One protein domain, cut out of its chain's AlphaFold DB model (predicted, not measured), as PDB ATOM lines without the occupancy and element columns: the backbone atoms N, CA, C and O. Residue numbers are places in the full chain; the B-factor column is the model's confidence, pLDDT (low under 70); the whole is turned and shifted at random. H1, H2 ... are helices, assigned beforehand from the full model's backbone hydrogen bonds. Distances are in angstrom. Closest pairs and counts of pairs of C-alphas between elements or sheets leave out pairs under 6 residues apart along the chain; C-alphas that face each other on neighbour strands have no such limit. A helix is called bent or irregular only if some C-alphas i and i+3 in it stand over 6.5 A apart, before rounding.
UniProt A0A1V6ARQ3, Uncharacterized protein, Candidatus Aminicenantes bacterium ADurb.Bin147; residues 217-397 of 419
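AT A GLANCE: This is residues 217 to 397 of the 419 residues of an uncharacterized protein of Candidatus Aminicenantes bacterium ADurb.Bin147 (UniProt A0A1V6ARQ3). This is an elongated bundle of helices in which H2 and the arm H5b make the middle, H1 packs along the outside of H2 and H8 along the outside of H5b, while H4 crosses these two inner helices on one side and H7 covers them on the other. The short H3 and H6 sit near one end, and the first residues of H1 are turned off sharply by a kink. The printed part has 181 residues with eight named helices, H1 to H8 in order, and no named strand; its class is all helix. It is compact, with a radius of gyration of the C-alphas of 16.3 A, and spans 56 by 33 by 25 A.

IN THESE COORDINATES: H1, residues 217 to 248, is the longest by residues and measures 41.7 A from C-alpha 217 at (5.319, 34.467, 35.404) to C-alpha 248. It has a kink of 78 degrees near residue 224 and is irregular: C-alphas 223 and 226 are 9.1 A apart. H2, residues 253 to 282, measures 43.6 A. H3 is residues 287 to 290. H4, residues 296 to 318, measures 33.3 A and is neither bent nor irregular, but only just: C-alphas 307 and 310 are 6.3 A apart. H5, residues 323 to 345, was assigned as one helix by its hydrogen bonds but is bent, with C-alphas 331 and 334 6.9 A apart; its arms are H5a, residues 323 to 331, and H5b, residues 334 to 345. H6 is residues 348 to 351. H7, residues 354 to 371, measures 25.4 A. H8, residues 375 to 395, measures 29.2 A, ends with C-alpha 395 at (4.854, 50.379, 23.182) and is only just irregular, C-alphas 381 and 384 being 6.9 A apart.

HOW THE PARTS SIT: H1, H2, H4, H5b, H7 and H8 form an up and down bundle, each running against the one before. H1 and H2 form a hairpin at a shallow tilt of 25 degrees; their closest C-alphas, of Ala 235 and Ser 267, are 4.5 A apart. H2 touches H7 at 15 degrees, a shallow tilt, closest at the C-alphas of Ala 258 and Gly 370, 4.2 A. H4 touches H5b with residues 300 to 308 alone, at a steep tilt of 51 degrees, closest at Ala 304 and Ala 337, C-alphas 4.8 A apart. H5b touches H8 at a shallow tilt of 20 degrees, closest at the C-alphas of Ala 335 and Thr 383, 4.8 A. H6 touches H5b only at the corner, and only just, with 3 pairs of C-alphas within 8 A, the closest being Val 344 and Arg 351, 6.8 A. H3 touches no helix. In H2, H5a, H5b and H7 every O i to N i+4 pair is within hydrogen-bond range; in H1 20 of 28 are, in H4 12 of 19 and in H8 15 of 17, while H3 and H6 are too short for such a pair.

THE WHOLE: The two C-alphas farthest apart, of Val 250 and Ser 291, are 57.1 A apart. The printed part has no cut, and the seven links between helices are tight. The mean pLDDT of the printed part is 89.0; it is under 70 at residues 223, 227, 282 to 287 and 348 to 352.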
ATOM      1  N   ALA A 217       4.443  35.637  35.394       73.44
ATOM      2  CA  ALA A 217       5.319  34.467  35.404       73.44
ATOM      3  C   ALA A 217       4.593  33.237  35.964       73.44
ATOM      4  O   ALA A 217       4.689  32.163  35.389       73.44
ATOM      5  N   LEU A 218       3.793  33.391  37.027       75.12
ATOM      6  CA  LEU A 218       2.955  32.318  37.573       75.12
ATOM      7  C   LEU A 218       1.889  31.852  36.576       75.12
ATOM      8  O   LEU A 218       1.660  30.650  36.456       75.12
ATOM      9  N   ILE A 219       1.264  32.777  35.838       72.56
ATOM     10  CA  ILE A 219       0.378  32.425  34.720       72.56
ATOM     11  C   ILE A 219       1.164  31.662  33.658       72.56
ATOM     12  O   ILE A 219       0.691  30.624  33.217       72.56
ATOM     13  N   GLY A 220       2.368  32.117  33.298       72.00
ATOM     14  CA  GLY A 220       3.259  31.425  32.367       72.00
ATOM     15  C   GLY A 220       3.599  30.001  32.812       72.00
ATOM     16  O   GLY A 220       3.430  29.070  32.031       72.00
ATOM     17  N   VAL A 221       3.997  29.804  34.075       79.62
ATOM     18  CA  VAL A 221       4.284  28.474  34.641       79.62
ATOM     19  C   VAL A 221       3.036  27.597  34.625       79.62
ATOM     20  O   VAL A 221       3.113  26.445  34.214       79.62
ATOM     21  N   ARG A 222       1.873  28.113  35.043       76.06
ATOM     22  CA  ARG A 222       0.615  27.342  35.042       76.06
ATOM     23  C   ARG A 222       0.141  27.004  33.629       76.06
ATOM     24  O   ARG A 222      -0.382  25.916  33.417       76.06
ATOM     25  N   ALA A 223       0.326  27.926  32.690       69.75
ATOM     26  CA  ALA A 223      -0.013  27.773  31.282       69.75
ATOM     27  C   ALA A 223       0.871  26.716  30.611       69.75
ATOM     28  O   ALA A 223       0.366  25.803  29.962       69.75
ATOM     29  N   LEU A 224       2.189  26.802  30.800       72.38
ATOM     30  CA  LEU A 224       3.122  25.818  30.262       72.38
ATOM     31  C   LEU A 224       2.989  24.468  30.979       72.38
ATOM     32  O   LEU A 224       3.017  23.426  30.323       72.38
ATOM     33  N   GLY A 225       2.818  24.455  32.301       79.75
ATOM     34  CA  GLY A 225       2.779  23.240  33.115       79.75
ATOM     35  C   GLY A 225       3.959  22.312  32.806       79.75
ATOM     36  O   GLY A 225       5.075  22.762  32.547       79.75
ATOM     37  N   LEU A 226       3.697  21.004  32.731       73.88
ATOM     38  CA  LEU A 226       4.699  20.023  32.294       73.88
ATOM     39  C   LEU A 226       5.142  20.216  30.836       73.88
ATOM     40  O   LEU A 226       6.213  19.762  30.453       73.88
ATOM     41  N   SER A 227       4.355  20.917  30.014       69.75
ATOM     42  CA  SER A 227       4.749  21.183  28.632       69.75
ATOM     43  C   SER A 227       5.850  22.238  28.510       69.75
ATOM     44  O   SER A 227       6.496  22.286  27.470       69.75
ATOM     45  N   GLY A 228       6.155  23.000  29.568       72.00
ATOM     46  CA  GLY A 228       7.365  23.832  29.613       72.00
ATOM     47  C   GLY A 228       8.648  23.012  29.451       72.00
ATOM     48  O   GLY A 228       9.610  23.490  28.862       72.00
ATOM     49  N   TRP A 229       8.629  21.737  29.857       82.88
ATOM     50  CA  TRP A 229       9.761  20.828  29.671       82.88
ATOM     51  C   TRP A 229       9.940  20.361  28.226       82.88
ATOM     52  O   TRP A 229      10.991  19.838  27.870       82.88
ATOM     53  N   SER A 230       8.939  20.565  27.363       80.50
ATOM     54  CA  SER A 230       9.017  20.088  25.981       80.50
ATOM     55  C   SER A 230      10.095  20.792  25.152       80.50
ATOM     56  O   SER A 230      10.558  20.204  24.184       80.50
ATOM     57  N   GLY A 231      10.550  21.987  25.559       87.25
ATOM     58  CA  GLY A 231      11.689  22.673  24.939       87.25
ATOM     59  C   GLY A 231      13.036  21.973  25.161       87.25
ATOM     60  O   GLY A 231      13.930  22.114  24.329       87.25
ATOM     61  N   TYR A 232      13.183  21.170  26.224       91.56
ATOM     62  CA  TYR A 232      14.424  20.429  26.486       91.56
ATOM     63  C   TYR A 232      14.632  19.251  25.542       91.56
ATOM     64  O   TYR A 232      15.774  18.901  25.286       91.56
ATOM     65  N   PHE A 233      13.571  18.649  24.999       87.81
ATOM     66  CA  PHE A 233      13.714  17.532  24.061       87.81
ATOM     67  C   PHE A 233      14.444  17.931  22.767       87.81
ATOM     68  O   PHE A 233      15.472  17.328  22.472       87.81
ATOM     69  N   PRO A 234      13.995  18.950  22.002       87.19
ATOM     70  CA  PRO A 234      14.704  19.357  20.794       87.19
ATOM     71  C   PRO A 234      16.071  19.986  21.109       87.19
ATOM     72  O   PRO A 234      17.014  19.789  20.349       87.19
ATOM     73  N   ALA A 235      16.225  20.674  22.247       93.50
ATOM     74  CA  ALA A 235      17.533  21.168  22.683       93.50
ATOM     75  C   ALA A 235      18.500  20.015  23.012       93.50
ATOM     76  O   ALA A 235      19.643  20.021  22.569       93.50
ATOM     77  N   GLY A 236      18.029  18.988  23.719       93.00
ATOM     78  CA  GLY A 236      18.779  17.770  24.020       93.00
ATOM     79  C   GLY A 236      19.148  16.984  22.765       93.00
ATOM     80  O   GLY A 236      20.251  16.453  22.691       93.00
ATOM     81  N   ALA A 237      18.285  16.977  21.744       86.75
ATOM     82  CA  ALA A 237      18.625  16.420  20.437       86.75
ATOM     83  C   ALA A 237      19.815  17.164  19.810       86.75
ATOM     84  O   ALA A 237      20.751  16.518  19.354       86.75
ATOM     85  N   VAL A 238      19.847  18.501  19.855       92.25
ATOM     86  CA  VAL A 238      20.999  19.293  19.373       92.25
ATOM     87  C   VAL A 238      22.277  18.968  20.152       92.25
ATOM     88  O   VAL A 238      23.338  18.815  19.548       92.25
ATOM     89  N   ILE A 239      22.182  18.814  21.475       95.44
ATOM     90  CA  ILE A 239      23.306  18.409  22.336       95.44
ATOM     91  C   ILE A 239      23.826  17.029  21.909       95.44
ATOM     92  O   ILE A 239      25.009  16.882  21.615       95.44
ATOM     93  N   GLY A 240      22.943  16.034  21.793       90.88
ATOM     94  CA  GLY A 240      23.309  14.686  21.351       90.88
ATOM     95  C   GLY A 240      23.932  14.676  19.955       90.88
ATOM     96  O   GLY A 240      24.961  14.044  19.742       90.88
ATOM     97  N   MET A 241      23.369  15.445  19.023       87.62
ATOM     98  CA  MET A 241      23.904  15.603  17.670       87.62
ATOM     99  C   MET A 241      25.288  16.245  17.655       87.62
ATOM    100  O   MET A 241      26.153  15.813  16.899       87.62
ATOM    101  N   THR A 242      25.520  17.237  18.512       93.25
ATOM    102  CA  THR A 242      26.835  17.867  18.668       93.25
ATOM    103  C   THR A 242      27.845  16.860  19.219       93.25
ATOM    104  O   THR A 242      28.934  16.729  18.671       93.25
ATOM    105  N   ALA A 243      27.479  16.096  20.253       94.50
ATOM    106  CA  ALA A 243      28.343  15.058  20.814       94.50
ATOM    107  C   ALA A 243      28.697  13.983  19.770       94.50
ATOM    108  O   ALA A 243      29.863  13.623  19.617       94.50
ATOM    109  N   LEU A 244      27.712  13.519  18.994       87.81
ATOM    110  CA  LEU A 244      27.939  12.580  17.895       87.81
ATOM    111  C   LEU A 244      28.842  13.181  16.814       87.81
ATOM    112  O   LEU A 244      29.756  12.502  16.357       87.81
ATOM    113  N   PHE A 245      28.623  14.435  16.418       88.31
ATOM    114  CA  PHE A 245      29.463  15.110  15.429       88.31
ATOM    115  C   PHE A 245      30.928  15.158  15.875       88.31
ATOM    116  O   PHE A 245      31.812  14.806  15.099       88.31
ATOM    117  N   LEU A 246      31.182  15.533  17.129       93.75
ATOM    118  CA  LEU A 246      32.533  15.619  17.682       93.75
ATOM    119  C   LEU A 246      33.217  14.252  17.786       93.75
ATOM    120  O   LEU A 246      34.414  14.157  17.534       93.75
ATOM    121  N   ASN A 247      32.467  13.201  18.124       92.12
ATOM    122  CA  ASN A 247      33.010  11.849  18.269       92.12
ATOM    123  C   ASN A 247      33.268  11.153  16.923       92.12
ATOM    124  O   ASN A 247      34.144  10.300  16.839       92.12
ATOM    125  N   ASN A 248      32.512  11.497  15.876       86.19
ATOM    126  CA  ASN A 248      32.607  10.846  14.562       86.19
ATOM    127  C   ASN A 248      33.489  11.600  13.556       86.19
ATOM    128  O   ASN A 248      33.712  11.110  12.449       86.19
ATOM    129  N   ASN A 249      33.981  12.791  13.898       85.44
ATOM    130  CA  ASN A 249      34.816  13.588  13.007       85.44
ATOM    131  C   ASN A 249      36.183  13.859  13.633       85.44
ATOM    132  O   ASN A 249      36.291  14.323  14.766       85.44
ATOM    133  N   VAL A 250      37.240  13.625  12.855       92.88
ATOM    134  CA  VAL A 250      38.592  14.069  13.201       92.88
ATOM    135  C   VAL A 250      38.667  15.567  12.923       92.88
ATOM    136  O   VAL A 250      38.651  15.993  11.770       92.88
ATOM    137  N   LEU A 251      38.682  16.362  13.988       94.31
ATOM    138  CA  LEU A 251      38.705  17.822  13.941       94.31
ATOM    139  C   LEU A 251      39.989  18.328  14.596       94.31
ATOM    140  O   LEU A 251      40.440  17.757  15.591       94.31
ATOM    141  N   SER A 252      40.542  19.423  14.076       96.62
ATOM    142  CA  SER A 252      41.546  20.197  14.808       96.62
ATOM    143  C   SER A 252      40.933  20.785  16.083       96.62
ATOM    144  O   SER A 252      39.718  20.994  16.148       96.62
ATOM    145  N   ASP A 253      41.754  21.090  17.087       96.75
ATOM    146  CA  ASP A 253      41.257  21.591  18.378       96.75
ATOM    147  C   ASP A 253      40.433  22.875  18.227       96.75
ATOM    148  O   ASP A 253      39.356  22.998  18.809       96.75
ATOM    149  N   HIS A 254      40.857  23.775  17.335       95.50
ATOM    150  CA  HIS A 254      40.105  24.988  17.025       95.50
ATOM    151  C   HIS A 254      38.704  24.693  16.452       95.50
ATOM    152  O   HIS A 254      37.713  25.280  16.892       95.50
ATOM    153  N   LEU A 255      38.594  23.753  15.505       95.56
ATOM    154  CA  LEU A 255      37.307  23.364  14.915       95.56
ATOM    155  C   LEU A 255      36.424  22.607  15.912       95.56
ATOM    156  O   LEU A 255      35.204  22.778  15.912       95.56
ATOM    157  N   ARG A 256      37.030  21.800  16.787       96.94
ATOM    158  CA  ARG A 256      36.339  21.114  17.880       96.94
ATOM    159  C   ARG A 256      35.702  22.128  18.833       96.94
ATOM    160  O   ARG A 256      34.506  22.032  19.102       96.94
ATOM    161  N   GLU A 257      36.446  23.135  19.285       96.94
ATOM    162  CA  GLU A 257      35.916  24.202  20.144       96.94
ATOM    163  C   GLU A 257      34.833  25.042  19.457       96.94
ATOM    164  O   GLU A 257      33.833  25.401  20.087       96.94
ATOM    165  N   ALA A 258      35.012  25.361  18.172       95.81
ATOM    166  CA  ALA A 258      34.014  26.064  17.370       95.81
ATOM    167  C   ALA A 258      32.697  25.268  17.296       95.81
ATOM    168  O   ALA A 258      31.612  25.816  17.524       95.81
ATOM    169  N   ALA A 259      32.780  23.957  17.055       95.88
ATOM    170  CA  ALA A 259      31.627  23.061  17.017       95.88
ATOM    171  C   ALA A 259      30.939  22.939  18.389       95.88
ATOM    172  O   ALA A 259      29.713  23.013  18.463       95.88
ATOM    173  N   MET A 260      31.707  22.841  19.482       97.81
ATOM    174  CA  MET A 260      31.170  22.856  20.849       97.81
ATOM    175  C   MET A 260      30.382  24.141  21.135       97.81
ATOM    176  O   MET A 260      29.233  24.075  21.577       97.81
ATOM    177  N   ARG A 261      30.963  25.311  20.836       97.06
ATOM    178  CA  ARG A 261      30.314  26.624  20.999       97.06
ATOM    179  C   ARG A 261      29.038  26.747  20.177       97.06
ATOM    180  O   ARG A 261      28.021  27.201  20.703       97.06
ATOM    181  N   THR A 262      29.091  26.299  18.922       96.62
ATOM    182  CA  THR A 262      27.934  26.268  18.018       96.62
ATOM    183  C   THR A 262      26.822  25.411  18.604       96.62
ATOM    184  O   THR A 262      25.693  25.875  18.722       96.62
ATOM    185  N   GLY A 263      27.135  24.182  19.027       96.06
ATOM    186  CA  GLY A 263      26.162  23.262  19.615       96.06
ATOM    187  C   GLY A 263      25.535  23.805  20.898       96.06
ATOM    188  O   GLY A 263      24.317  23.739  21.074       96.06
ATOM    189  N   GLY A 264      26.345  24.430  21.757       97.56
ATOM    190  CA  GLY A 264      25.888  25.131  22.954       97.56
ATOM    191  C   GLY A 264      24.892  26.249  22.648       97.56
ATOM    192  O   GLY A 264      23.750  26.206  23.112       97.56
ATOM    193  N   ALA A 265      25.289  27.215  21.815       97.25
ATOM    194  CA  ALA A 265      24.441  28.342  21.425       97.25
ATOM    195  C   ALA A 265      23.168  27.884  20.689       97.25
ATOM    196  O   ALA A 265      22.068  28.354  20.989       97.25
ATOM    197  N   LEU A 266      23.289  26.910  19.781       96.44
ATOM    198  CA  LEU A 266      22.166  26.356  19.026       96.44
ATOM    199  C   LEU A 266      21.173  25.630  19.939       96.44
ATOM    200  O   LEU A 266      19.966  25.796  19.777       96.44
ATOM    201  N   SER A 267      21.646  24.870  20.931       97.38
ATOM    202  CA  SER A 267      20.764  24.197  21.892       97.38
ATOM    203  C   SER A 267      19.936  25.203  22.707       97.38
ATOM    204  O   SER A 267      18.726  25.018  22.871       97.38
ATOM    205  N   ALA A 268      20.548  26.315  23.128       97.44
ATOM    206  CA  ALA A 268      19.865  27.413  23.805       97.44
ATOM    207  C   ALA A 268      18.862  28.118  22.876       97.44
ATOM    208  O   ALA A 268      17.726  28.379  23.279       97.44
ATOM    209  N   ALA A 269      19.233  28.377  21.619       96.56
ATOM    210  CA  ALA A 269      18.336  28.939  20.610       96.56
ATOM    211  C   ALA A 269      17.107  28.057  20.366       96.56
ATOM    212  O   ALA A 269      15.980  28.552  20.390       96.56
ATOM    213  N   VAL A 270      17.309  26.749  20.199       94.06
ATOM    214  CA  VAL A 270      16.234  25.768  20.017       94.06
ATOM    215  C   VAL A 270      15.327  25.730  21.245       94.06
ATOM    216  O   VAL A 270      14.108  25.842  21.107       94.06
ATOM    217  N   PHE A 271      15.894  25.657  22.451       95.81
ATOM    218  CA  PHE A 271      15.112  25.697  23.686       95.81
ATOM    219  C   PHE A 271      14.222  26.943  23.763       95.81
ATOM    220  O   PHE A 271      13.015  26.836  24.009       95.81
ATOM    221  N   LEU A 272      14.801  28.123  23.527       95.75
ATOM    222  CA  LEU A 272      14.084  29.393  23.569       95.75
ATOM    223  C   LEU A 272      13.002  29.464  22.490       95.75
ATOM    224  O   LEU A 272      11.886  29.884  22.788       95.75
ATOM    225  N   ALA A 273      13.288  29.012  21.268       92.88
ATOM    226  CA  ALA A 273      12.344  29.042  20.156       92.88
ATOM    227  C   ALA A 273      11.109  28.165  20.422       92.88
ATOM    228  O   ALA A 273       9.973  28.627  20.276       92.88
ATOM    229  N   PHE A 274      11.313  26.923  20.876       89.56
ATOM    230  CA  PHE A 274      10.215  26.016  21.216       89.56
ATOM    231  C   PHE A 274       9.435  26.507  22.438       89.56
ATOM    232  O   PHE A 274       8.205  26.560  22.402       89.56
ATOM    233  N   THR A 275      10.125  26.923  23.501       91.00
ATOM    234  CA  THR A 275       9.475  27.401  24.729       91.00
ATOM    235  C   THR A 275       8.683  28.684  24.480       91.00
ATOM    236  O   THR A 275       7.544  28.784  24.933       91.00
ATOM    237  N   ALA A 276       9.215  29.629  23.699       90.44
ATOM    238  CA  ALA A 276       8.499  30.833  23.281       90.44
ATOM    239  C   ALA A 276       7.289  30.504  22.396       90.44
ATOM    240  O   ALA A 276       6.211  31.057  22.609       90.44
ATOM    241  N   GLY A 277       7.428  29.566  21.452       85.69
ATOM    242  CA  GLY A 277       6.318  29.091  20.621       85.69
ATOM    243  C   GLY A 277       5.181  28.483  21.450       85.69
ATOM    244  O   GLY A 277       4.014  28.830  21.257       85.69
ATOM    245  N   PHE A 278       5.505  27.632  22.430       80.44
ATOM    246  CA  PHE A 278       4.508  27.100  23.364       80.44
ATOM    247  C   PHE A 278       3.917  28.186  24.257       80.44
ATOM    248  O   PHE A 278       2.709  28.185  24.493       80.44
ATOM    249  N   LEU A 279       4.742  29.118  24.735       82.75
ATOM    250  CA  LEU A 279       4.285  30.211  25.579       82.75
ATOM    251  C   LEU A 279       3.269  31.074  24.835       82.75
ATOM    252  O   LEU A 279       2.213  31.339  25.386       82.75
ATOM    253  N   VAL A 280       3.523  31.434  23.579       81.00
ATOM    254  CA  VAL A 280       2.579  32.198  22.747       81.00
ATOM    255  C   VAL A 280       1.271  31.448  22.523       81.00
ATOM    256  O   VAL A 280       0.205  32.062  22.545       81.00
ATOM    257  N   ALA A 281       1.332  30.126  22.343       72.44
ATOM    258  CA  ALA A 281       0.141  29.310  22.134       72.44
ATOM    259  C   ALA A 281      -0.786  29.276  23.363       72.44
ATOM    260  O   ALA A 281      -1.996  29.142  23.202       72.44
ATOM    261  N   VAL A 282      -0.242  29.394  24.581       69.62
ATOM    262  CA  VAL A 282      -1.030  29.275  25.827       69.62
ATOM    263  C   VAL A 282      -1.194  30.607  26.574       69.62
ATOM    264  O   VAL A 282      -2.143  30.789  27.334       69.62
ATOM    265  N   ARG A 283      -0.299  31.568  26.352       69.44
ATOM    266  CA  ARG A 283      -0.261  32.894  26.976       69.44
ATOM    267  C   ARG A 283      -0.035  33.946  25.888       69.44
ATOM    268  O   ARG A 283       1.082  34.420  25.687       69.44
ATOM    269  N   ALA A 284      -1.110  34.355  25.220       62.56
ATOM    270  CA  ALA A 284      -1.073  35.589  24.442       62.56
ATOM    271  C   ALA A 284      -0.756  36.779  25.380       62.56
ATOM    272  O   ALA A 284      -1.206  36.768  26.532       62.56
ATOM    273  N   PRO A 285      -0.002  37.804  24.938       65.50
ATOM    274  CA  PRO A 285       0.122  39.070  25.651       65.50
ATOM    275  C   PRO A 285      -1.275  39.627  25.891       65.50
ATOM    276  O   PRO A 285      -1.995  39.972  24.954       65.50
ATOM    277  N   TRP A 286      -1.692  39.623  27.151       65.44
ATOM    278  CA  TRP A 286      -3.039  40.018  27.510       65.44
ATOM    279  C   TRP A 286      -3.158  41.536  27.364       65.44
ATOM    280  O   TRP A 286      -2.321  42.235  27.945       65.44
ATOM    281  N   PRO A 287      -4.185  42.068  26.681       66.81
ATOM    282  CA  PRO A 287      -4.371  43.514  26.552       66.81
ATOM    283  C   PRO A 287      -4.367  44.233  27.910       66.81
ATOM    284  O   PRO A 287      -3.721  45.264  28.072       66.81
ATOM    285  N   TRP A 288      -4.953  43.617  28.944       70.81
ATOM    286  CA  TRP A 288      -4.944  44.157  30.309       70.81
ATOM    287  C   TRP A 288      -3.553  44.186  30.964       70.81
ATOM    288  O   TRP A 288      -3.314  44.979  31.865       70.81
ATOM    289  N   SER A 289      -2.589  43.368  30.530       75.19
ATOM    290  CA  SER A 289      -1.223  43.445  31.078       75.19
ATOM    291  C   SER A 289      -0.508  44.741  30.673       75.19
ATOM    292  O   SER A 289       0.450  45.155  31.331       75.19
ATOM    293  N   ARG A 290      -1.002  45.403  29.615       76.38
ATOM    294  CA  ARG A 290      -0.532  46.713  29.147       76.38
ATOM    295  C   ARG A 290      -1.176  47.881  29.886       76.38
ATOM    296  O   ARG A 290      -0.587  48.954  29.884       76.38
ATOM    297  N   SER A 291      -2.325  47.683  30.541       78.00
ATOM    298  CA  SER A 291      -2.961  48.715  31.372       78.00
ATOM    299  C   SER A 291      -2.389  48.793  32.791       78.00
ATOM    300  O   SER A 291      -2.725  49.699  33.546       78.00
ATOM    301  N   TRP A 292      -1.513  47.859  33.174       79.12
ATOM    302  CA  TRP A 292      -0.815  47.914  34.457       79.12
ATOM    303  C   TRP A 292       0.268  49.003  34.443       79.12
ATOM    304  O   TRP A 292       0.896  49.203  33.401       79.12
ATOM    305  N   PRO A 293       0.567  49.648  35.592       82.81
ATOM    306  CA  PRO A 293       1.577  50.704  35.712       82.81
ATOM    307  C   PRO A 293       3.002  50.122  35.667       82.81
ATOM    308  O   PRO A 293       3.781  50.211  36.613       82.81
ATOM    309  N   ARG A 294       3.339  49.434  34.574       85.06
ATOM    310  CA  ARG A 294       4.644  48.824  34.313       85.06
ATOM    311  C   ARG A 294       5.150  49.298  32.962       85.06
ATOM    312  O   ARG A 294       4.410  49.299  31.978       85.06
ATOM    313  N   SER A 295       6.431  49.650  32.899       90.38
ATOM    314  CA  SER A 295       7.073  50.011  31.637       90.38
ATOM    315  C   SER A 295       7.138  48.806  30.689       90.38
ATOM    316  O   SER A 295       7.217  47.652  31.122       90.38
ATOM    317  N   ALA A 296       7.138  49.064  29.378       90.19
ATOM    318  CA  ALA A 296       7.319  48.015  28.372       90.19
ATOM    319  C   ALA A 296       8.645  47.264  28.568       90.19
ATOM    320  O   ALA A 296       8.676  46.038  28.500       90.19
ATOM    321  N   ARG A 297       9.711  47.986  28.943       94.25
ATOM    322  CA  ARG A 297      11.011  47.414  29.312       94.25
ATOM    323  C   ARG A 297      10.895  46.363  30.414       94.25
ATOM    324  O   ARG A 297      11.464  45.283  30.291       94.25
ATOM    325  N   HIS A 298      10.129  46.646  31.466       91.31
ATOM    326  CA  HIS A 298       9.919  45.695  32.556       91.31
ATOM    327  C   HIS A 298       9.155  44.442  32.096       91.31
ATOM    328  O   HIS A 298       9.484  43.338  32.525       91.31
ATOM    329  N   ARG A 299       8.161  44.583  31.202       88.75
ATOM    330  CA  ARG A 299       7.443  43.432  30.621       88.75
ATOM    331  C   ARG A 299       8.379  42.534  29.809       88.75
ATOM    332  O   ARG A 299       8.422  41.334  30.066       88.75
ATOM    333  N   ILE A 300       9.174  43.125  28.913       93.19
ATOM    334  CA  ILE A 300      10.164  42.395  28.107       93.19
ATOM    335  C   ILE A 300      11.180  41.685  29.000       93.19
ATOM    336  O   ILE A 300      11.407  40.492  28.828       93.19
ATOM    337  N   LEU A 301      11.750  42.382  29.987       94.44
ATOM    338  CA  LEU A 301      12.743  41.794  30.884       94.44
ATOM    339  C   LEU A 301      12.154  40.642  31.710       94.44
ATOM    340  O   LEU A 301      12.801  39.613  31.880       94.44
ATOM    341  N   SER A 302      10.914  40.780  32.187       91.06
ATOM    342  CA  SER A 302      10.232  39.713  32.922       91.06
ATOM    343  C   SER A 302      10.033  38.460  32.067       91.06
ATOM    344  O   SER A 302      10.208  37.356  32.580       91.06
ATOM    345  N   ASP A 303       9.650  38.606  30.797       91.19
ATOM    346  CA  ASP A 303       9.480  37.463  29.894       91.19
ATOM    347  C   ASP A 303      10.834  36.879  29.460       91.19
ATOM    348  O   ASP A 303      10.966  35.660  29.354       91.19
ATOM    349  N   ALA A 304      11.861  37.716  29.293       95.25
ATOM    350  CA  ALA A 304      13.219  37.271  28.994       95.25
ATOM    351  C   ALA A 304      13.793  36.436  30.145       95.25
ATOM    352  O   ALA A 304      14.290  35.340  29.914       95.25
ATOM    353  N   LEU A 305      13.651  36.889  31.395       94.50
ATOM    354  CA  LEU A 305      14.055  36.115  32.573       94.50
ATOM    355  C   LEU A 305      13.247  34.819  32.708       94.50
ATOM    356  O   LEU A 305      13.806  33.777  33.037       94.50
ATOM    357  N   PHE A 306      11.944  34.869  32.424       91.56
ATOM    358  CA  PHE A 306      11.076  33.693  32.462       91.56
ATOM    359  C   PHE A 306      11.502  32.611  31.459       91.56
ATOM    360  O   PHE A 306      11.439  31.428  31.782       91.56
ATOM    361  N   LEU A 307      11.940  33.006  30.261       93.06
ATOM    362  CA  LEU A 307      12.433  32.086  29.233       93.06
ATOM    363  C   LEU A 307      13.894  31.668  29.472       93.06
ATOM    364  O   LEU A 307      14.236  30.505  29.277       93.06
ATOM    365  N   GLY A 308      14.749  32.598  29.899       95.44
ATOM    366  CA  GLY A 308      16.192  32.399  30.028       95.44
ATOM    367  C   GLY A 308      16.617  31.623  31.275       95.44
ATOM    368  O   GLY A 308      17.506  30.785  31.179       95.44
ATOM    369  N   LEU A 309      15.980  31.842  32.435       94.75
ATOM    370  CA  LEU A 309      16.376  31.163  33.679       94.75
ATOM    371  C   LEU A 309      16.236  29.634  33.596       94.75
ATOM    372  O   LEU A 309      17.186  28.951  33.969       94.75
ATOM    373  N   PRO A 310      15.127  29.060  33.082       94.56
ATOM    374  CA  PRO A 310      15.053  27.618  32.867       94.56
ATOM    375  C   PRO A 310      16.131  27.120  31.901       94.56
ATOM    376  O   PRO A 310      16.735  26.084  32.146       94.56
ATOM    377  N   ALA A 311      16.440  27.884  30.851       96.06
ATOM    378  CA  ALA A 311      17.439  27.496  29.859       96.06
ATOM    379  C   ALA A 311      18.851  27.309  30.452       96.06
ATOM    380  O   ALA A 311      19.647  26.571  29.877       96.06
ATOM    381  N   LEU A 312      19.155  27.898  31.619       96.31
ATOM    382  CA  LEU A 312      20.413  27.655  32.340       96.31
ATOM    383  C   LEU A 312      20.601  26.180  32.725       96.31
ATOM    384  O   LEU A 312      21.735  25.720  32.824       96.31
ATOM    385  N   LEU A 313      19.517  25.409  32.878       96.88
ATOM    386  CA  LEU A 313      19.598  23.969  33.148       96.88
ATOM    387  C   LEU A 313      20.223  23.179  31.987       96.88
ATOM    388  O   LEU A 313      20.682  22.061  32.207       96.88
ATOM    389  N   LEU A 314      20.312  23.756  30.780       96.62
ATOM    390  CA  LEU A 314      21.055  23.161  29.662       96.62
ATOM    391  C   LEU A 314      22.563  23.075  29.935       96.62
ATOM    392  O   LEU A 314      23.226  22.235  29.333       96.62
ATOM    393  N   ALA A 315      23.109  23.880  30.853       97.12
ATOM    394  CA  ALA A 315      24.523  23.807  31.217       97.12
ATOM    395  C   ALA A 315      24.914  22.415  31.747       97.12
ATOM    396  O   ALA A 315      26.017  21.947  31.473       97.12
ATOM    397  N   VAL A 316      23.994  21.723  32.433       97.19
ATOM    398  CA  VAL A 316      24.237  20.395  33.019       97.19
ATOM    399  C   VAL A 316      24.550  19.336  31.953       97.19
ATOM    400  O   VAL A 316      25.588  18.697  32.071       97.19
ATOM    401  N   PRO A 317      23.733  19.113  30.907       97.31
ATOM    402  CA  PRO A 317      24.112  18.193  29.834       97.31
ATOM    403  C   PRO A 317      25.220  18.747  28.921       97.31
ATOM    404  O   PRO A 317      26.011  17.970  28.395       97.31
ATOM    405  N   LEU A 318      25.325  20.069  28.734       97.88
ATOM    406  CA  LEU A 318      26.373  20.666  27.892       97.88
ATOM    407  C   LEU A 318      27.783  20.483  28.464       97.88
ATOM    408  O   LEU A 318      28.735  20.375  27.693       97.88
ATOM    409  N   GLN A 319      27.930  20.394  29.789       97.31
ATOM    410  CA  GLN A 319      29.233  20.153  30.414       97.31
ATOM    411  C   GLN A 319      29.852  18.811  29.982       97.31
ATOM    412  O   GLN A 319      31.071  18.684  29.980       97.31
ATOM    413  N   TRP A 320      29.030  17.827  29.584       96.88
ATOM    414  CA  TRP A 320      29.503  16.532  29.076       96.88
ATOM    415  C   TRP A 320      30.104  16.630  27.674       96.88
ATOM    416  O   TRP A 320      30.891  15.773  27.289       96.88
ATOM    417  N   ILE A 321      29.738  17.664  26.913       96.94
ATOM    418  CA  ILE A 321      30.369  17.977  25.629       96.94
ATOM    419  C   ILE A 321      31.682  18.722  25.877       96.94
ATOM    420  O   ILE A 321      32.700  18.405  25.272       96.94
ATOM    421  N   GLY A 322      31.651  19.726  26.754       97.62
ATOM    422  CA  GLY A 322      32.818  20.517  27.122       97.62
ATOM    423  C   GLY A 322      32.462  21.947  27.516       97.62
ATOM    424  O   GLY A 322      31.383  22.464  27.214       97.62
ATOM    425  N   TRP A 323      33.401  22.621  28.178       97.50
ATOM    426  CA  TRP A 323      33.179  23.956  28.740       97.50
ATOM    427  C   TRP A 323      32.900  25.024  27.669       97.50
ATOM    428  O   TRP A 323      32.097  25.932  27.878       97.50
ATOM    429  N   ALA A 324      33.481  24.870  26.476       97.19
ATOM    430  CA  ALA A 324      33.205  25.721  25.321       97.19
ATOM    431  C   ALA A 324      31.713  25.698  24.913       97.19
ATOM    432  O   ALA A 324      31.159  26.728  24.525       97.19
ATOM    433  N   ALA A 325      31.034  24.555  25.061       97.69
ATOM    434  CA  ALA A 325      29.603  24.439  24.786       97.69
ATOM    435  C   ALA A 325      28.756  25.153  25.851       97.69
ATOM    436  O   ALA A 325      27.807  25.865  25.517       97.69
ATOM    437  N   VAL A 326      29.135  25.035  27.129       97.94
ATOM    438  CA  VAL A 326      28.494  25.772  28.233       97.94
ATOM    439  C   VAL A 326      28.613  27.279  28.010       97.94
ATOM    440  O   VAL A 326      27.606  27.986  28.072       97.94
ATOM    441  N   TRP A 327      29.808  27.765  27.666       96.19
ATOM    442  CA  TRP A 327      30.025  29.174  27.342       96.19
ATOM    443  C   TRP A 327      29.202  29.638  26.149       96.19
ATOM    444  O   TRP A 327      28.681  30.748  26.180       96.19
ATOM    445  N   GLY A 328      29.043  28.800  25.122       94.06
ATOM    446  CA  GLY A 328      28.213  29.155  23.975       94.06
ATOM    447  C   GLY A 328      26.736  29.291  24.284       94.06
ATOM    448  O   GLY A 328      26.099  30.224  23.799       94.06
ATOM    449  N   ALA A 329      26.194  28.437  25.148       96.50
ATOM    450  CA  ALA A 329      24.851  28.659  25.661       96.50
ATOM    451  C   ALA A 329      24.800  29.942  26.510       96.50
ATOM    452  O   ALA A 329      23.965  30.810  26.262       96.50
ATOM    453  N   ALA A 330      25.710  30.097  27.475       96.31
ATOM    454  CA  ALA A 330      25.696  31.204  28.429       96.31
ATOM    455  C   ALA A 330      25.831  32.590  27.772       96.31
ATOM    456  O   ALA A 330      25.128  33.515  28.176       96.31
ATOM    457  N   SER A 331      26.684  32.742  26.752       95.12
ATOM    458  CA  SER A 331      26.888  34.020  26.055       95.12
ATOM    459  C   SER A 331      25.705  34.402  25.160       95.12
ATOM    460  O   SER A 331      25.320  35.569  25.103       95.12
ATOM    461  N   TYR A 332      25.077  33.420  24.507       95.94
ATOM    462  CA  TYR A 332      23.908  33.646  23.658       95.94
ATOM    463  C   TYR A 332      22.631  33.925  24.466       95.94
ATOM    464  O   TYR A 332      21.783  34.717  24.042       95.94
ATOM    465  N   LEU A 333      22.470  33.284  25.630       96.88
ATOM    466  CA  LEU A 333      21.213  33.265  26.382       96.88
ATOM    467  C   LEU A 333      20.606  34.649  26.670       96.88
ATOM    468  O   LEU A 333      19.403  34.794  26.441       96.88
ATOM    469  N   PRO A 334      21.349  35.677  27.124       97.44
ATOM    470  CA  PRO A 334      20.768  36.993  27.401       97.44
ATOM    471  C   PRO A 334      20.156  37.656  26.158       97.44
ATOM    472  O   PRO A 334      19.010  38.125  26.198       97.44
ATOM    473  N   ALA A 335      20.872  37.620  25.031       97.00
ATOM    474  CA  ALA A 335      20.403  38.165  23.762       97.00
ATOM    475  C   ALA A 335      19.237  37.342  23.202       97.00
ATOM    476  O   ALA A 335      18.184  37.893  22.868       97.00
ATOM    477  N   GLY A 336      19.388  36.015  23.169       96.88
ATOM    478  CA  GLY A 336      18.375  35.086  22.679       96.88
ATOM    479  C   GLY A 336      17.073  35.164  23.475       96.88
ATOM    480  O   GLY A 336      15.992  35.238  22.889       96.88
ATOM    481  N   ALA A 337      17.145  35.198  24.809       97.44
ATOM    482  CA  ALA A 337      15.969  35.279  25.672       97.44
ATOM    483  C   ALA A 337      15.249  36.623  25.523       97.44
ATOM    484  O   ALA A 337      14.019  36.663  25.474       97.44
ATOM    485  N   THR A 338      16.002  37.716  25.370       97.12
ATOM    486  CA  THR A 338      15.444  39.043  25.077       97.12
ATOM    487  C   THR A 338      14.751  39.065  23.718       97.12
ATOM    488  O   THR A 338      13.624  39.552  23.597       97.12
ATOM    489  N   ARG A 339      15.380  38.487  22.691       96.00
ATOM    490  CA  ARG A 339      14.808  38.395  21.347       96.00
ATOM    491  C   ARG A 339      13.540  37.540  21.324       96.00
ATOM    492  O   ARG A 339      12.564  37.933  20.677       96.00
ATOM    493  N   ALA A 340      13.534  36.425  22.056       94.81
ATOM    494  CA  ALA A 340      12.380  35.551  22.232       94.81
ATOM    495  C   ALA A 340      11.243  36.255  22.988       94.81
ATOM    496  O   ALA A 340      10.101  36.215  22.539       94.81
ATOM    497  N   ALA A 341      11.548  36.977  24.069       94.12
ATOM    498  CA  ALA A 341      10.574  37.789  24.796       94.12
ATOM    499  C   ALA A 341       9.967  38.889  23.915       94.12
ATOM    500  O   ALA A 341       8.749  39.067  23.893       94.12
ATOM    501  N   GLY A 342      10.792  39.585  23.129       93.25
ATOM    502  CA  GLY A 342      10.324  40.547  22.135       93.25
ATOM    503  C   GLY A 342       9.400  39.906  21.099       93.25
ATOM    504  O   GLY A 342       8.364  40.473  20.773       93.25
ATOM    505  N   ALA A 343       9.725  38.698  20.625       91.06
ATOM    506  CA  ALA A 343       8.902  37.956  19.671       91.06
ATOM    507  C   ALA A 343       7.553  37.515  20.271       91.06
ATOM    508  O   ALA A 343       6.523  37.634  19.613       91.06
ATOM    509  N   VAL A 344       7.537  37.068  21.530       87.94
ATOM    510  CA  VAL A 344       6.308  36.718  22.268       87.94
ATOM    511  C   VAL A 344       5.371  37.923  22.394       87.94
ATOM    512  O   VAL A 344       4.155  37.780  22.253       87.94
ATOM    513  N   ASN A 345       5.937  39.110  22.619       86.44
ATOM    514  CA  ASN A 345       5.189  40.353  22.808       86.44
ATOM    515  C   ASN A 345       4.832  41.073  21.486       86.44
ATOM    516  O   ASN A 345       3.918  41.892  21.457       86.44
ATOM    517  N   ALA A 346       5.466  40.707  20.367       83.06
ATOM    518  CA  ALA A 346       5.276  41.298  19.039       83.06
ATOM    519  C   ALA A 346       3.827  41.191  18.488       83.06
ATOM    520  O   ALA A 346       3.018  40.401  19.005       83.06
ATOM    521  N   PRO A 347       3.475  41.958  17.423       73.88
ATOM    522  CA  PRO A 347       2.177  41.850  16.757       73.88
ATOM    523  C   PRO A 347       1.874  40.431  16.270       73.88
ATOM    524  O   PRO A 347       2.770  39.666  15.903       73.88
ATOM    525  N   ARG A 348       0.588  40.085  16.224       65.19
ATOM    526  CA  ARG A 348       0.092  38.730  15.965       65.19
ATOM    527  C   ARG A 348       0.604  38.096  14.667       65.19
ATOM    528  O   ARG A 348       0.958  36.921  14.677       65.19
ATOM    529  N   GLU A 349       0.689  38.852  13.577       64.38
ATOM    530  CA  GLU A 349       1.139  38.337  12.273       64.38
ATOM    531  C   GLU A 349       2.536  37.707  12.342       64.38
ATOM    532  O   GLU A 349       2.814  36.692  11.700       64.38
ATOM    533  N   SER A 350       3.395  38.255  13.206       60.69
ATOM    534  CA  SER A 350       4.731  37.722  13.470       60.69
ATOM    535  C   SER A 350       4.727  36.501  14.403       60.69
ATOM    536  O   SER A 350       5.668  35.709  14.381       60.69
ATOM    537  N   ARG A 351       3.650  36.283  15.175       61.44
ATOM    538  CA  ARG A 351       3.559  35.222  16.192       61.44
ATOM    539  C   ARG A 351       3.503  33.819  15.610       61.44
ATOM    540  O   ARG A 351       4.160  32.916  16.119       61.44
ATOM    541  N   SER A 352       2.772  33.653  14.508       58.81
ATOM    542  CA  SER A 352       2.701  32.378  13.778       58.81
ATOM    543  C   SER A 352       4.059  31.936  13.214       58.81
ATOM    544  O   SER A 352       4.244  30.757  12.911       58.81
ATOM    545  N   LYS A 353       5.016  32.868  13.120       71.56
ATOM    546  CA  LYS A 353       6.366  32.668  12.587       71.56
ATOM    547  C   LYS A 353       7.449  32.604  13.673       71.56
ATOM    548  O   LYS A 353       8.588  32.313  13.331       71.56
ATOM    549  N   ILE A 354       7.117  32.802  14.961       84.56
ATOM    550  CA  ILE A 354       8.100  32.907  16.064       84.56
ATOM    551  C   ILE A 354       9.088  31.750  16.070       84.56
ATOM    552  O   ILE A 354      10.287  31.989  16.152       84.56
ATOM    553  N   LEU A 355       8.596  30.512  15.968       84.62
ATOM    554  CA  LEU A 355       9.460  29.335  16.000       84.62
ATOM    555  C   LEU A 355      10.491  29.384  14.866       84.62
ATOM    556  O   LEU A 355      11.683  29.300  15.127       84.62
ATOM    557  N   GLY A 356      10.038  29.573  13.624       80.81
ATOM    558  CA  GLY A 356      10.918  29.624  12.456       80.81
ATOM    559  C   GLY A 356      11.892  30.800  12.503       80.81
ATOM    560  O   GLY A 356      13.078  30.616  12.258       80.81
ATOM    561  N   THR A 357      11.417  31.990  12.878       87.06
ATOM    562  CA  THR A 357      12.261  33.186  12.992       87.06
ATOM    563  C   THR A 357      13.328  33.026  14.071       87.06
ATOM    564  O   THR A 357      14.490  33.304  13.804       87.06
ATOM    565  N   LEU A 358      12.970  32.542  15.265       92.50
ATOM    566  CA  LEU A 358      13.937  32.343  16.349       92.50
ATOM    567  C   LEU A 358      14.922  31.209  16.051       92.50
ATOM    568  O   LEU A 358      16.087  31.324  16.418       92.50
ATOM    569  N   LEU A 359      14.485  30.136  15.381       89.94
ATOM    570  CA  LEU A 359      15.386  29.070  14.938       89.94
ATOM    571  C   LEU A 359      16.367  29.563  13.872       89.94
ATOM    572  O   LEU A 359      17.545  29.234  13.949       89.94
ATOM    573  N   LEU A 360      15.906  30.361  12.906       87.56
ATOM    574  CA  LEU A 360      16.765  30.915  11.861       87.56
ATOM    575  C   LEU A 360      17.765  31.924  12.439       87.56
ATOM    576  O   LEU A 360      18.966  31.768  12.250       87.56
ATOM    577  N   GLU A 361      17.281  32.930  13.172       93.38
ATOM    578  CA  GLU A 361      18.132  33.956  13.789       93.38
ATOM    579  C   GLU A 361      19.106  33.334  14.797       93.38
ATOM    580  O   GLU A 361      20.299  33.621  14.763       93.38
ATOM    581  N   GLY A 362      18.614  32.445  15.664       93.75
ATOM    582  CA  GLY A 362      19.434  31.767  16.662       93.75
ATOM    583  C   GLY A 362      20.409  30.757  16.061       93.75
ATOM    584  O   GLY A 362      21.523  30.625  16.556       93.75
ATOM    585  N   GLY A 363      20.035  30.088  14.968       92.19
ATOM    586  CA  GLY A 363      20.926  29.207  14.217       92.19
ATOM    587  C   GLY A 363      22.067  29.971  13.554       92.19
ATOM    588  O   GLY A 363      23.226  29.595  13.718       92.19
ATOM    589  N   LEU A 364      21.763  31.086  12.882       92.81
ATOM    590  CA  LEU A 364      22.783  31.971  12.314       92.81
ATOM    591  C   LEU A 364      23.692  32.546  13.407       92.81
ATOM    592  O   LEU A 364      24.910  32.518  13.260       92.81
ATOM    593  N   ALA A 365      23.121  32.999  14.526       93.00
ATOM    594  CA  ALA A 365      23.886  33.492  15.667       93.00
ATOM    595  C   ALA A 365      24.821  32.420  16.249       93.00
ATOM    596  O   ALA A 365      25.978  32.713  16.548       93.00
ATOM    597  N   ALA A 366      24.351  31.175  16.363       95.31
ATOM    598  CA  ALA A 366      25.157  30.057  16.839       95.31
ATOM    599  C   ALA A 366      26.330  29.744  15.900       95.31
ATOM    600  O   ALA A 366      27.443  29.537  16.379       95.31
ATOM    601  N   VAL A 367      26.106  29.756  14.579       93.50
ATOM    602  CA  VAL A 367      27.169  29.554  13.578       93.50
ATOM    603  C   VAL A 367      28.193  30.685  13.635       93.50
ATOM    604  O   VAL A 367      29.389  30.420  13.725       93.50
ATOM    605  N   VAL A 368      27.737  31.942  13.645       94.00
ATOM    606  CA  VAL A 368      28.623  33.113  13.751       94.00
ATOM    607  C   VAL A 368      29.473  33.032  15.016       94.00
ATOM    608  O   VAL A 368      30.671  33.271  14.954       94.00
ATOM    609  N   TYR A 369      28.892  32.630  16.147       91.50
ATOM    610  CA  TYR A 369      29.627  32.489  17.403       91.50
ATOM    611  C   TYR A 369      30.608  31.313  17.440       91.50
ATOM    612  O   TYR A 369      31.683  31.402  18.043       91.50
ATOM    613  N   GLY A 370      30.256  30.203  16.791       90.75
ATOM    614  CA  GLY A 370      31.177  29.093  16.594       90.75
ATOM    615  C   GLY A 370      32.420  29.520  15.826       90.75
ATOM    616  O   GLY A 370      33.534  29.230  16.254       90.75
ATOM    617  N   LEU A 371      32.220  30.250  14.726       91.69
ATOM    618  CA  LEU A 371      33.292  30.717  13.846       91.69
ATOM    619  C   LEU A 371      34.066  31.913  14.418       91.69
ATOM    620  O   LEU A 371      35.256  32.052  14.155       91.69
ATOM    621  N   TRP A 372      33.417  32.764  15.216       94.06
ATOM    622  CA  TRP A 372      34.010  33.970  15.786       94.06
ATOM    623  C   TRP A 372      33.688  34.092  17.277       94.06
ATOM    624  O   TRP A 372      32.607  34.525  17.673       94.06
ATOM    625  N   THR A 373      34.657  33.734  18.125       91.38
ATOM    626  CA  THR A 373      34.500  33.705  19.593       91.38
ATOM    627  C   THR A 373      34.052  35.044  20.170       91.38
ATOM    628  O   THR A 373      33.187  35.088  21.044       91.38
ATOM    629  N   GLU A 374      34.569  36.147  19.631       93.69
ATOM    630  CA  GLU A 374      34.247  37.494  20.115       93.69
ATOM    631  C   GLU A 374      32.780  37.881  19.876       93.69
ATOM    632  O   GLU A 374      32.241  38.753  20.562       93.69
ATOM    633  N   ALA A 375      32.071  37.194  18.972       90.56
ATOM    634  CA  ALA A 375      30.647  37.434  18.759       90.56
ATOM    635  C   ALA A 375      29.807  37.156  20.023       90.56
ATOM    636  O   ALA A 375      28.747  37.753  20.200       90.56
ATOM    637  N   GLY A 376      30.277  36.306  20.945       88.44
ATOM    638  CA  GLY A 376      29.572  36.045  22.205       88.44
ATOM    639  C   GLY A 376      29.602  37.247  23.135       88.44
ATOM    640  O   GLY A 376      28.599  37.562  23.774       88.44
ATOM    641  N   ILE A 377      30.725  37.967  23.150       91.94
ATOM    642  CA  ILE A 377      30.852  39.244  23.852       91.94
ATOM    643  C   ILE A 377      29.890  40.256  23.221       91.94
ATOM    644  O   ILE A 377      29.123  40.908  23.932       91.94
ATOM    645  N   ALA A 378      29.838  40.315  21.886       93.12
ATOM    646  CA  ALA A 378      28.894  41.175  21.179       93.12
ATOM    647  C   ALA A 378      27.429  40.872  21.547       93.12
ATOM    648  O   ALA A 378      26.664  41.804  21.782       93.12
ATOM    649  N   PHE A 379      27.019  39.605  21.684       91.44
ATOM    650  CA  PHE A 379      25.656  39.264  22.120       91.44
ATOM    651  C   PHE A 379      25.326  39.797  23.519       91.44
ATOM    652  O   PHE A 379      24.240  40.351  23.734       91.44
ATOM    653  N   LEU A 380      26.266  39.706  24.460       92.75
ATOM    654  CA  LEU A 380      26.092  40.278  25.795       92.75
ATOM    655  C   LEU A 380      25.928  41.803  25.724       92.75
ATOM    656  O   LEU A 380      24.958  42.338  26.266       92.75
ATOM    657  N   PHE A 381      26.797  42.495  24.980       94.50
ATOM    658  CA  PHE A 381      26.730  43.952  24.814       94.50
ATOM    659  C   PHE A 381      25.502  44.435  24.034       94.50
ATOM    660  O   PHE A 381      25.004  45.528  24.291       94.50
ATOM    661  N   LEU A 382      24.971  43.625  23.116       94.06
ATOM    662  CA  LEU A 382      23.760  43.948  22.359       94.06
ATOM    663  C   LEU A 382      22.476  43.707  23.162       94.06
ATOM    664  O   LEU A 382      21.420  44.218  22.787       94.06
ATOM    665  N   THR A 383      22.529  42.979  24.280       95.88
ATOM    666  CA  THR A 383      21.337  42.643  25.075       95.88
ATOM    667  C   THR A 383      20.545  43.882  25.535       95.88
ATOM    668  O   THR A 383      19.329  43.906  25.324       95.88
ATOM    669  N   PRO A 384      21.156  44.953  26.084       97.25
ATOM    670  CA  PRO A 384      20.429  46.176  26.436       97.25
ATOM    671  C   PRO A 384      19.734  46.841  25.237       97.25
ATOM    672  O   PRO A 384      18.598  47.300  25.364       97.25
ATOM    673  N   LEU A 385      20.378  46.843  24.064       96.88
ATOM    674  CA  LEU A 385      19.802  47.375  22.826       96.88
ATOM    675  C   LEU A 385      18.618  46.520  22.348       96.88
ATOM    676  O   LEU A 385      17.585  47.048  21.934       96.88
ATOM    677  N   LEU A 386      18.728  45.194  22.453       96.31
ATOM    678  CA  LEU A 386      17.634  44.268  22.159       96.31
ATOM    679  C   LEU A 386      16.440  44.473  23.104       96.31
ATOM    680  O   LEU A 386      15.292  44.404  22.667       96.31
ATOM    681  N   VAL A 387      16.689  44.779  24.381       97.12
ATOM    682  CA  VAL A 387      15.626  45.102  25.345       97.12
ATOM    683  C   VAL A 387      14.918  46.393  24.940       97.12
ATOM    684  O   VAL A 387      13.689  46.437  24.930       97.12
ATOM    685  N   GLU A 388      15.673  47.435  24.589       97.25
ATOM    686  CA  GLU A 388      15.119  48.735  24.204       97.25
ATOM    687  C   GLU A 388      14.319  48.650  22.897       97.25
ATOM    688  O   GLU A 388      13.188  49.130  22.814       97.25
ATOM    689  N   THR A 389      14.850  47.962  21.884       96.06
ATOM    690  CA  THR A 389      14.143  47.751  20.610       96.06
ATOM    691  C   THR A 389      12.862  46.936  20.794       96.06
ATOM    692  O   THR A 389      11.821  47.293  20.234       96.06
ATOM    693  N   ALA A 390      12.888  45.883  21.616       93.81
ATOM    694  CA  ALA A 390      11.696  45.111  21.956       93.81
ATOM    695  C   ALA A 390      10.678  45.942  22.757       93.81
ATOM    696  O   ALA A 390       9.478  45.854  22.493       93.81
ATOM    697  N   ALA A 391      11.137  46.782  23.689       93.88
ATOM    698  CA  ALA A 391      10.280  47.655  24.484       93.88
ATOM    699  C   ALA A 391       9.577  48.714  23.624       93.88
ATOM    700  O   ALA A 391       8.372  48.905  23.777       93.88
ATOM    701  N   ARG A 392      10.292  49.351  22.686       94.19
ATOM    702  CA  ARG A 392       9.704  50.309  21.731       94.19
ATOM    703  C   ARG A 392       8.647  49.647  20.855       94.19
ATOM    704  O   ARG A 392       7.550  50.176  20.717       94.19
ATOM    705  N   ARG A 393       8.933  48.453  20.321       89.50
ATOM    706  CA  ARG A 393       7.943  47.676  19.552       89.50
ATOM    707  C   ARG A 393       6.701  47.377  20.389       89.50
ATOM    708  O   ARG A 393       5.594  47.623  19.927       89.50
ATOM    709  N   GLU A 394       6.872  46.925  21.628       88.00
ATOM    710  CA  GLU A 394       5.757  46.656  22.545       88.00
ATOM    711  C   GLU A 394       4.937  47.920  22.876       88.00
ATOM    712  O   GLU A 394       3.721  47.828  23.019       88.00
ATOM    713  N   GLN A 395       5.559  49.104  22.958       88.19
ATOM    714  CA  GLN A 395       4.854  50.379  23.182       88.19
ATOM    715  C   GLN A 395       3.974  50.803  22.003       88.19
ATOM    716  O   GLN A 395       2.934  51.417  22.222       88.19
ATOM    717  N   THR A 396       4.363  50.477  20.767       85.50
ATOM    718  CA  THR A 396       3.578  50.836  19.568       85.50
ATOM    719  C   THR A 396       2.288  50.026  19.414       85.50
ATOM    720  O   THR A 396       1.433  50.366  18.597       85.50
ATOM    721  N   LEU A 397       2.113  48.959  20.199       80.25
ATOM    722  CA  LEU A 397       0.936  48.104  20.124       80.25
ATOM    723  C   LEU A 397      -0.230  48.729  20.901       80.25
ATOM    724  O   LEU A 397      -0.143  48.954  22.108       80.25
TER     725      LEU A 397